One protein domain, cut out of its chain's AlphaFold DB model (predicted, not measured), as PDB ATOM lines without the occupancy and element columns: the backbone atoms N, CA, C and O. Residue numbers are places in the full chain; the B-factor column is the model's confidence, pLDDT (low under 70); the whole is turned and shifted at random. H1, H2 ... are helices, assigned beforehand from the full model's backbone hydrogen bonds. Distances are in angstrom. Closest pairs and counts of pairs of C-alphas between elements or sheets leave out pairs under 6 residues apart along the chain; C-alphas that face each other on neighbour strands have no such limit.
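What this domain is: This is residues 8 to 60 of the 61 residues of an uncharacterized protein of Streptomyces sp. CB02009 (UniProt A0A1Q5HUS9). Three helices make a compact body, their centres in a triangle: H2 and H3 form a helical hairpin that opens like a V from a tight turn, and H1 packs on residues 44 to 48 of H3. Residues 53 to 60, of which 53 to 58 belong to H3, stick out from this body and make the length. The printed part has 53 residues with three named helices, in the order H1, H2, H3, and no named strand; its class is all helix. The whole is compact, with a radius of gyration of the C-alphas of 10.8 A, and elongated, spanning 32 by 21 by 18 A.

Where its parts are: H1 is residues 8 to 17, beginning at C-alpha 8 at (16.916, 46.959, -32.301). H2 is residues 27 to 40, 19.8 A from first to last C-alpha, beginning at C-alpha 27 at (35.646, 55.935, -35.837). H3, residues 42 to 58, is the longest helix at 24.1 A and ends at C-alpha 58 at (28.056, 42.301, -46.136).

How they stand to each other: H1 touches H3 at a shallow tilt of 31 degrees, opposite ways; their closest C-alphas, of Ile 9 and Val 48, are 6.7 A apart. H2 touches H3 with residues 34 to 38 alone, and their closest C-alphas, of Lys 38 and Tyr 45, are 5.3 A apart. This hairpin's helices run opposite ways at a tilt of 35.0 degrees, only just steep. H1 and H2 are near each other, with 5 pairs of C-alphas within 10 A. In H1, H2 and H3 every O i to N i+4 pair is within hydrogen-bond range.

The domain as a whole: The C-alphas of Gly 18 and Val 60 are the two farthest apart, at 32.9 A. Without residues 53 to 60, which stand free, the body spans 22 by 19 by 18 A. The link from H1 to H2 is short, with 9 residues, and that from H2 to H3 is tight, with 1 residue. The printed part has no cut. Its mean pLDDT is 84.1, and residues 57 to 60 are under 70.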
ATOM      1  N   GLU A   8      17.020  47.774 -33.517       87.75
ATOM      2  CA  GLU A   8      16.916  46.959 -32.301       87.75
ATOM      3  C   GLU A   8      18.130  47.148 -31.375       87.75
ATOM      4  O   GLU A   8      17.979  47.378 -30.178       87.75
ATOM      5  N   ILE A   9      19.346  47.165 -31.937       87.12
ATOM      6  CA  ILE A   9      20.575  47.428 -31.179       87.12
ATOM      7  C   ILE A   9      20.666  48.888 -30.743       87.12
ATOM      8  O   ILE A   9      21.120  49.162 -29.636       87.12
ATOM      9  N   GLN A  10      20.199  49.834 -31.561       86.81
ATOM     10  CA  GLN A  10      20.138  51.241 -31.155       86.81
ATOM     11  C   GLN A  10      19.206  51.453 -29.955       86.81
ATOM     12  O   GLN A  10      19.548  52.210 -29.047       86.81
ATOM     13  N   GLU A  11      18.054  50.779 -29.921       89.62
ATOM     14  CA  GLU A  11      17.141  50.816 -28.777       89.62
ATOM     15  C   GLU A  11      17.787  50.203 -27.530       89.62
ATOM     16  O   GLU A  11      17.733  50.813 -26.462       89.62
ATOM     17  N   LEU A  12      18.471  49.065 -27.678       89.06
ATOM     18  CA  LEU A  12      19.213  48.417 -26.592       89.06
ATOM     19  C   LEU A  12      20.319  49.320 -26.029       89.06
ATOM     20  O   LEU A  12      20.445  49.469 -24.818       89.06
ATOM     21  N   ILE A  13      21.073  49.992 -26.902       89.25
ATOM     22  CA  ILE A  13      22.102  50.961 -26.509       89.25
ATOM     23  C   ILE A  13      21.497  52.076 -25.651       89.25
ATOM     24  O   ILE A  13      22.039  52.402 -24.595       89.25
ATOM     25  N   VAL A  14      20.371  52.652 -26.074       90.50
ATOM     26  CA  VAL A  14      19.711  53.728 -25.322       90.50
ATOM     27  C   VAL A  14      19.158  53.218 -23.992       90.50
ATOM     28  O   VAL A  14      19.227  53.941 -23.000       90.50
ATOM     29  N   GLN A  15      18.634  51.993 -23.946       91.00
ATOM     30  CA  GLN A  15      18.102  51.394 -22.720       91.00
ATOM     31  C   GLN A  15      19.188  51.124 -21.674       91.00
ATOM     32  O   GLN A  15      19.007  51.490 -20.515       91.00
ATOM     33  N   GLU A  16      20.311  50.540 -22.086       88.62
ATOM     34  CA  GLU A  16      21.395  50.145 -21.181       88.62
ATOM     35  C   GLU A  16      22.263  51.343 -20.769       88.62
ATOM     36  O   GLU A  16      22.626  51.511 -19.608       88.62
ATOM     37  N   THR A  17      22.577  52.229 -21.719       86.38
ATOM     38  CA  THR A  17      23.542  53.320 -21.500       86.38
ATOM     39  C   THR A  17      22.876  54.658 -21.183       86.38
ATOM     40  O   THR A  17      23.542  55.598 -20.745       86.38
ATOM     41  N   GLY A  18      21.570  54.781 -21.435       87.06
ATOM     42  CA  GLY A  18      20.829  56.039 -21.335       87.06
ATOM     43  C   GLY A  18      21.130  57.046 -22.452       87.06
ATOM     44  O   GLY A  18      20.589  58.154 -22.429       87.06
ATOM     45  N   ALA A  19      21.980  56.698 -23.424       86.12
ATOM     46  CA  ALA A  19      22.390  57.570 -24.519       86.12
ATOM     47  C   ALA A  19      22.428  56.817 -25.856       86.12
ATOM     48  O   ALA A  19      22.577  55.602 -25.903       86.12
ATOM     49  N   ALA A  20      22.292  57.543 -26.965       85.75
ATOM     50  CA  ALA A  20      22.475  56.955 -28.289       85.75
ATOM     51  C   ALA A  20      23.967  56.732 -28.579       85.75
ATOM     52  O   ALA A  20      24.809  57.528 -28.153       85.75
ATOM     53  N   ALA A  21      24.285  55.690 -29.351       84.94
ATOM     54  CA  ALA A  21      25.643  55.499 -29.843       84.94
ATOM     55  C   ALA A  21      26.077  56.672 -30.741       84.94
ATOM     56  O   ALA A  21      25.262  57.214 -31.498       84.94
ATOM     57  N   PRO A  22      27.363  57.056 -30.693       86.38
ATOM     58  CA  PRO A  22      27.931  57.992 -31.654       86.38
ATOM     59  C   PRO A  22      27.879  57.422 -33.082       86.38
ATOM     60  O   PRO A  22      27.728  56.217 -33.290       86.38
ATOM     61  N   SER A  23      28.001  58.297 -34.087       82.25
ATOM     62  CA  SER A  23      27.969  57.863 -35.491       82.25
ATOM     63  C   SER A  23      29.156  56.958 -35.805       82.25
ATOM     64  O   SER A  23      30.291  57.293 -35.476       82.25
ATOM     65  N   THR A  24      28.914  55.878 -36.546       78.94
ATOM     66  CA  THR A  24      29.967  54.978 -37.044       78.94
ATOM     67  C   THR A  24      30.889  55.638 -38.078       78.94
ATOM     68  O   THR A  24      31.932  55.082 -38.404       78.94
ATOM     69  N   ASP A  25      30.528  56.820 -38.595       81.81
ATOM     70  CA  ASP A  25      31.403  57.644 -39.447       81.81
ATOM     71  C   ASP A  25      32.584  58.254 -38.674       81.81
ATOM     72  O   ASP A  25      33.634  58.522 -39.259       81.81
ATOM     73  N   ASP A  26      32.422  58.487 -37.368       84.94
ATOM     74  CA  ASP A  26      33.474  59.001 -36.494       84.94
ATOM     75  C   ASP A  26      34.088  57.831 -35.722       84.94
ATOM     76  O   ASP A  26      33.695  57.511 -34.598       84.94
ATOM     77  N   ALA A  27      35.031  57.146 -36.373       82.81
ATOM     78  CA  ALA A  27      35.646  55.935 -35.837       82.81
ATOM     79  C   ALA A  27      36.273  56.163 -34.453       82.81
ATOM     80  O   ALA A  27      36.145  55.311 -33.585       82.81
ATOM     81  N   THR A  28      36.885  57.326 -34.207       88.12
ATOM     82  CA  THR A  28      37.521  57.626 -32.917       88.12
ATOM     83  C   THR A  28      36.497  57.775 -31.795       88.12
ATOM     84  O   THR A  28      36.676  57.191 -30.725       88.12
ATOM     85  N   ALA A  29      35.415  58.529 -32.017       88.19
ATOM     86  CA  ALA A  29      34.347  58.653 -31.026       88.19
ATOM     87  C   ALA A  29      33.638  57.310 -30.790       88.19
ATOM     88  O   ALA A  29      33.294  56.979 -29.654       88.19
ATOM     89  N   PHE A  30      33.446  56.529 -31.855       87.25
ATOM     90  CA  PHE A  30      32.806  55.223 -31.791       87.25
ATOM     91  C   PHE A  30      33.653  54.173 -31.066       87.25
ATOM     92  O   PHE A  30      33.127  53.464 -30.214       87.25
ATOM     93  N   GLU A  31      34.960  54.111 -31.324       87.75
ATOM     94  CA  GLU A  31      35.885  53.218 -30.618       87.75
ATOM     95  C   GLU A  31      35.985  53.561 -29.129       87.75
ATOM     96  O   GLU A  31      35.923  52.664 -28.292       87.75
ATOM     97  N   ALA A  32      36.072  54.850 -28.779       90.81
ATOM     98  CA  ALA A  32      36.100  55.279 -27.379       90.81
ATOM     99  C   ALA A  32      34.799  54.927 -26.640       90.81
ATOM    100  O   ALA A  32      34.827  54.519 -25.479       90.81
ATOM    101  N   TRP A  33      33.655  55.061 -27.316       90.44
ATOM    102  CA  TRP A  33      32.373  54.623 -26.777       90.44
ATOM    103  C   TRP A  33      32.323  53.098 -26.625       90.44
ATOM    104  O   TRP A  33      31.982  52.621 -25.547       90.44
ATOM    105  N   LEU A  34      32.736  52.332 -27.641       88.75
ATOM    106  CA  LEU A  34      32.795  50.868 -27.586       88.75
ATOM    107  C   LEU A  34      33.667  50.354 -26.439       88.75
ATOM    108  O   LEU A  34      33.288  49.381 -25.798       88.75
ATOM    109  N   ASP A  35      34.810  50.987 -26.174       90.88
ATOM    110  CA  ASP A  35      35.698  50.597 -25.073       90.88
ATOM    111  C   ASP A  35      35.021  50.800 -23.705       90.88
ATOM    112  O   ASP A  35      35.070  49.921 -22.847       90.88
ATOM    113  N   GLY A  36      34.273  51.898 -23.540       89.88
ATOM    114  CA  GLY A  36      33.451  52.129 -22.346       89.88
ATOM    115  C   GLY A  36      32.290  51.136 -22.203       89.88
ATOM    116  O   GLY A  36      32.012  50.653 -21.105       89.88
ATOM    117  N   ILE A  37      31.628  50.788 -23.312       89.44
ATOM    118  CA  ILE A  37      30.558  49.777 -23.338       89.44
ATOM    119  C   ILE A  37      31.123  48.405 -22.990       89.44
ATOM    120  O   ILE A  37      30.504  47.678 -22.230       89.44
ATOM    121  N   LYS A  38      32.296  48.051 -23.510       89.00
ATOM    122  CA  LYS A  38      32.940  46.764 -23.255       89.00
ATOM    123  C   LYS A  38      33.203  46.529 -21.767       89.00
ATOM    124  O   LYS A  38      33.018  45.411 -21.303       89.00
ATOM    125  N   ASP A  39      33.618  47.565 -21.039       87.88
ATOM    126  CA  ASP A  39      33.884  47.475 -19.598       87.88
ATOM    127  C   ASP A  39      32.592  47.433 -18.761       87.88
ATOM    128  O   ASP A  39      32.496  46.677 -17.796       87.88
ATOM    129  N   SER A  40      31.573  48.210 -19.144       87.12
ATOM    130  CA  SER A  40      30.340  48.359 -18.350       87.12
ATOM    131  C   SER A  40      29.183  47.427 -18.756       87.12
ATOM    132  O   SER A  40      28.329  47.138 -17.925       87.12
ATOM    133  N   HIS A  41      29.133  46.972 -20.012       88.38
ATOM    134  CA  HIS A  41      28.025  46.228 -20.635       88.38
ATOM    135  C   HIS A  41      28.549  45.226 -21.691       88.38
ATOM    136  O   HIS A  41      28.387  45.410 -22.901       88.38
ATOM    137  N   GLU A  42      29.180  44.140 -21.233       88.25
ATOM    138  CA  GLU A  42      29.813  43.126 -22.098       88.25
ATOM    139  C   GLU A  42      28.832  42.470 -23.096       88.25
ATOM    140  O   GLU A  42      29.173  42.281 -24.267       88.25
ATOM    141  N   GLU A  43      27.593  42.179 -22.681       88.31
ATOM    142  CA  GLU A  43      26.560  41.600 -23.560       88.31
ATOM    143  C   GLU A  43      26.136  42.568 -24.674       88.31
ATOM    144  O   GLU A  43      26.006  42.172 -25.836       88.31
ATOM    145  N   LEU A  44      25.986  43.856 -24.345       88.12
ATOM    146  CA  LEU A  44      25.688  44.899 -25.325       88.12
ATOM    147  C   LEU A  44      26.839  45.047 -26.324       88.12
ATOM    148  O   LEU A  44      26.604  45.112 -27.529       88.12
ATOM    149  N   TYR A  45      28.083  45.055 -25.833       90.44
ATOM    150  CA  TYR A  45      29.272  45.098 -26.682       90.44
ATOM    151  C   TYR A  45      29.291  43.938 -27.685       90.44
ATOM    152  O   TYR A  45      29.533  44.169 -28.868       90.44
ATOM    153  N   ALA A  46      28.989  42.713 -27.245       89.38
ATOM    154  CA  ALA A  46      28.949  41.548 -28.123       89.38
ATOM    155  C   ALA A  46      27.896  41.689 -29.240       89.38
ATOM    156  O   ALA A  46      28.189  41.392 -30.399       89.38
ATOM    157  N   GLY A  47      26.700  42.192 -28.914       88.06
ATOM    158  CA  GLY A  47      25.644  42.452 -29.901       88.06
ATOM    159  C   GLY A  47      26.026  43.534 -30.913       88.06
ATOM    160  O   GLY A  47      25.864  43.353 -32.119       88.06
ATOM    161  N   VAL A  48      26.604  44.639 -30.438       87.88
ATOM    162  CA  VAL A  48      27.081  45.731 -31.299       87.88
ATOM    163  C   VAL A  48      28.233  45.268 -32.197       87.88
ATOM    164  O   VAL A  48      28.247  45.580 -33.386       87.88
ATOM    165  N   ALA A  49      29.185  44.498 -31.662       86.19
ATOM    166  CA  ALA A  49      30.307  43.954 -32.422       86.19
ATOM    167  C   ALA A  49      29.842  43.016 -33.547       86.19
ATOM    168  O   ALA A  49      30.341  43.124 -34.667       86.19
ATOM    169  N   ALA A  50      28.850  42.158 -33.280       86.69
ATOM    170  CA  ALA A  50      28.273  41.262 -34.280       86.69
ATOM    171  C   ALA A  50      27.591  42.024 -35.433       86.69
ATOM    172  O   ALA A  50      27.756  41.659 -36.597       86.69
ATOM    173  N   GLU A  51      26.875  43.114 -35.136       85.81
ATOM    174  CA  GLU A  51      26.263  43.979 -36.157       85.81
ATOM    175  C   GLU A  51      27.313  44.668 -37.034       85.81
ATOM    176  O   GLU A  51      27.178  44.710 -38.258       85.81
ATOM    177  N   ILE A  52      28.383  45.191 -36.424       82.19
ATOM    178  CA  ILE A  52      29.483  45.826 -37.161       82.19
ATOM    179  C   ILE A  52      30.173  44.804 -38.062       82.19
ATOM    180  O   ILE A  52      30.412  45.090 -39.235       82.19
ATOM    181  N   GLU A  53      30.482  43.614 -37.539       81.88
ATOM    182  CA  GLU A  53      31.090  42.531 -38.312       81.88
ATOM    183  C   GLU A  53      30.187  42.131 -39.487       81.88
ATOM    184  O   GLU A  53      30.656  42.068 -40.623       81.88
ATOM    185  N   GLY A  54      28.880  41.970 -39.253       77.00
ATOM    186  CA  GLY A  54      27.893  41.685 -40.294       77.00
ATOM    187  C   GLY A  54      27.810  42.777 -41.366       77.00
ATOM    188  O   GLY A  54      27.768  42.471 -42.560       77.00
ATOM    189  N   PHE A  55      27.854  44.050 -40.969       74.56
ATOM    190  CA  PHE A  55      27.830  45.183 -41.893       74.56
ATOM    191  C   PHE A  55      29.113  45.277 -42.733       74.56
ATOM    192  O   PHE A  55      29.048  45.496 -43.945       74.56
ATOM    193  N   VAL A  56      30.285  45.079 -42.118       70.06
ATOM    194  CA  VAL A  56      31.579  45.070 -42.817       70.06
ATOM    195  C   VAL A  56      31.657  43.891 -43.786       70.06
ATOM    196  O   VAL A  56      32.029  44.084 -44.941       70.06
ATOM    197  N   MET A  57      31.249  42.692 -43.363       63.38
ATOM    198  CA  MET A  57      31.292  41.487 -44.195       63.38
ATOM    199  C   MET A  57      30.286  41.559 -45.357       63.38
ATOM    200  O   MET A  57      30.612  41.184 -46.482       63.38
ATOM    201  N   GLY A  58      29.088  42.102 -45.115       58.28
ATOM    202  CA  GLY A  58      28.056  42.301 -46.136       58.28
ATOM    203  C   GLY A  58      28.385  43.391 -47.162       58.28
ATOM    204  O   GLY A  58      27.884  43.346 -48.281       58.28
ATOM    205  N   LYS A  59      29.256  44.350 -46.823       50.00
ATOM    206  CA  LYS A  59      29.709  45.420 -47.732       50.00
ATOM    207  C   LYS A  59      30.815  44.972 -48.702       50.00
ATOM    208  O   LYS A  59      31.127  45.709 -49.635       50.00
ATOM    209  N   VAL A  60      31.422  43.803 -48.477       49.41
ATOM    210  CA  VAL A  60      32.548  43.265 -49.269       49.41
ATOM    211  C   VAL A  60      32.094  42.268 -50.359       49.41
ATOM    212  O   VAL A  60      32.919  41.869 -51.180       49.41
TER     213      VAL A  60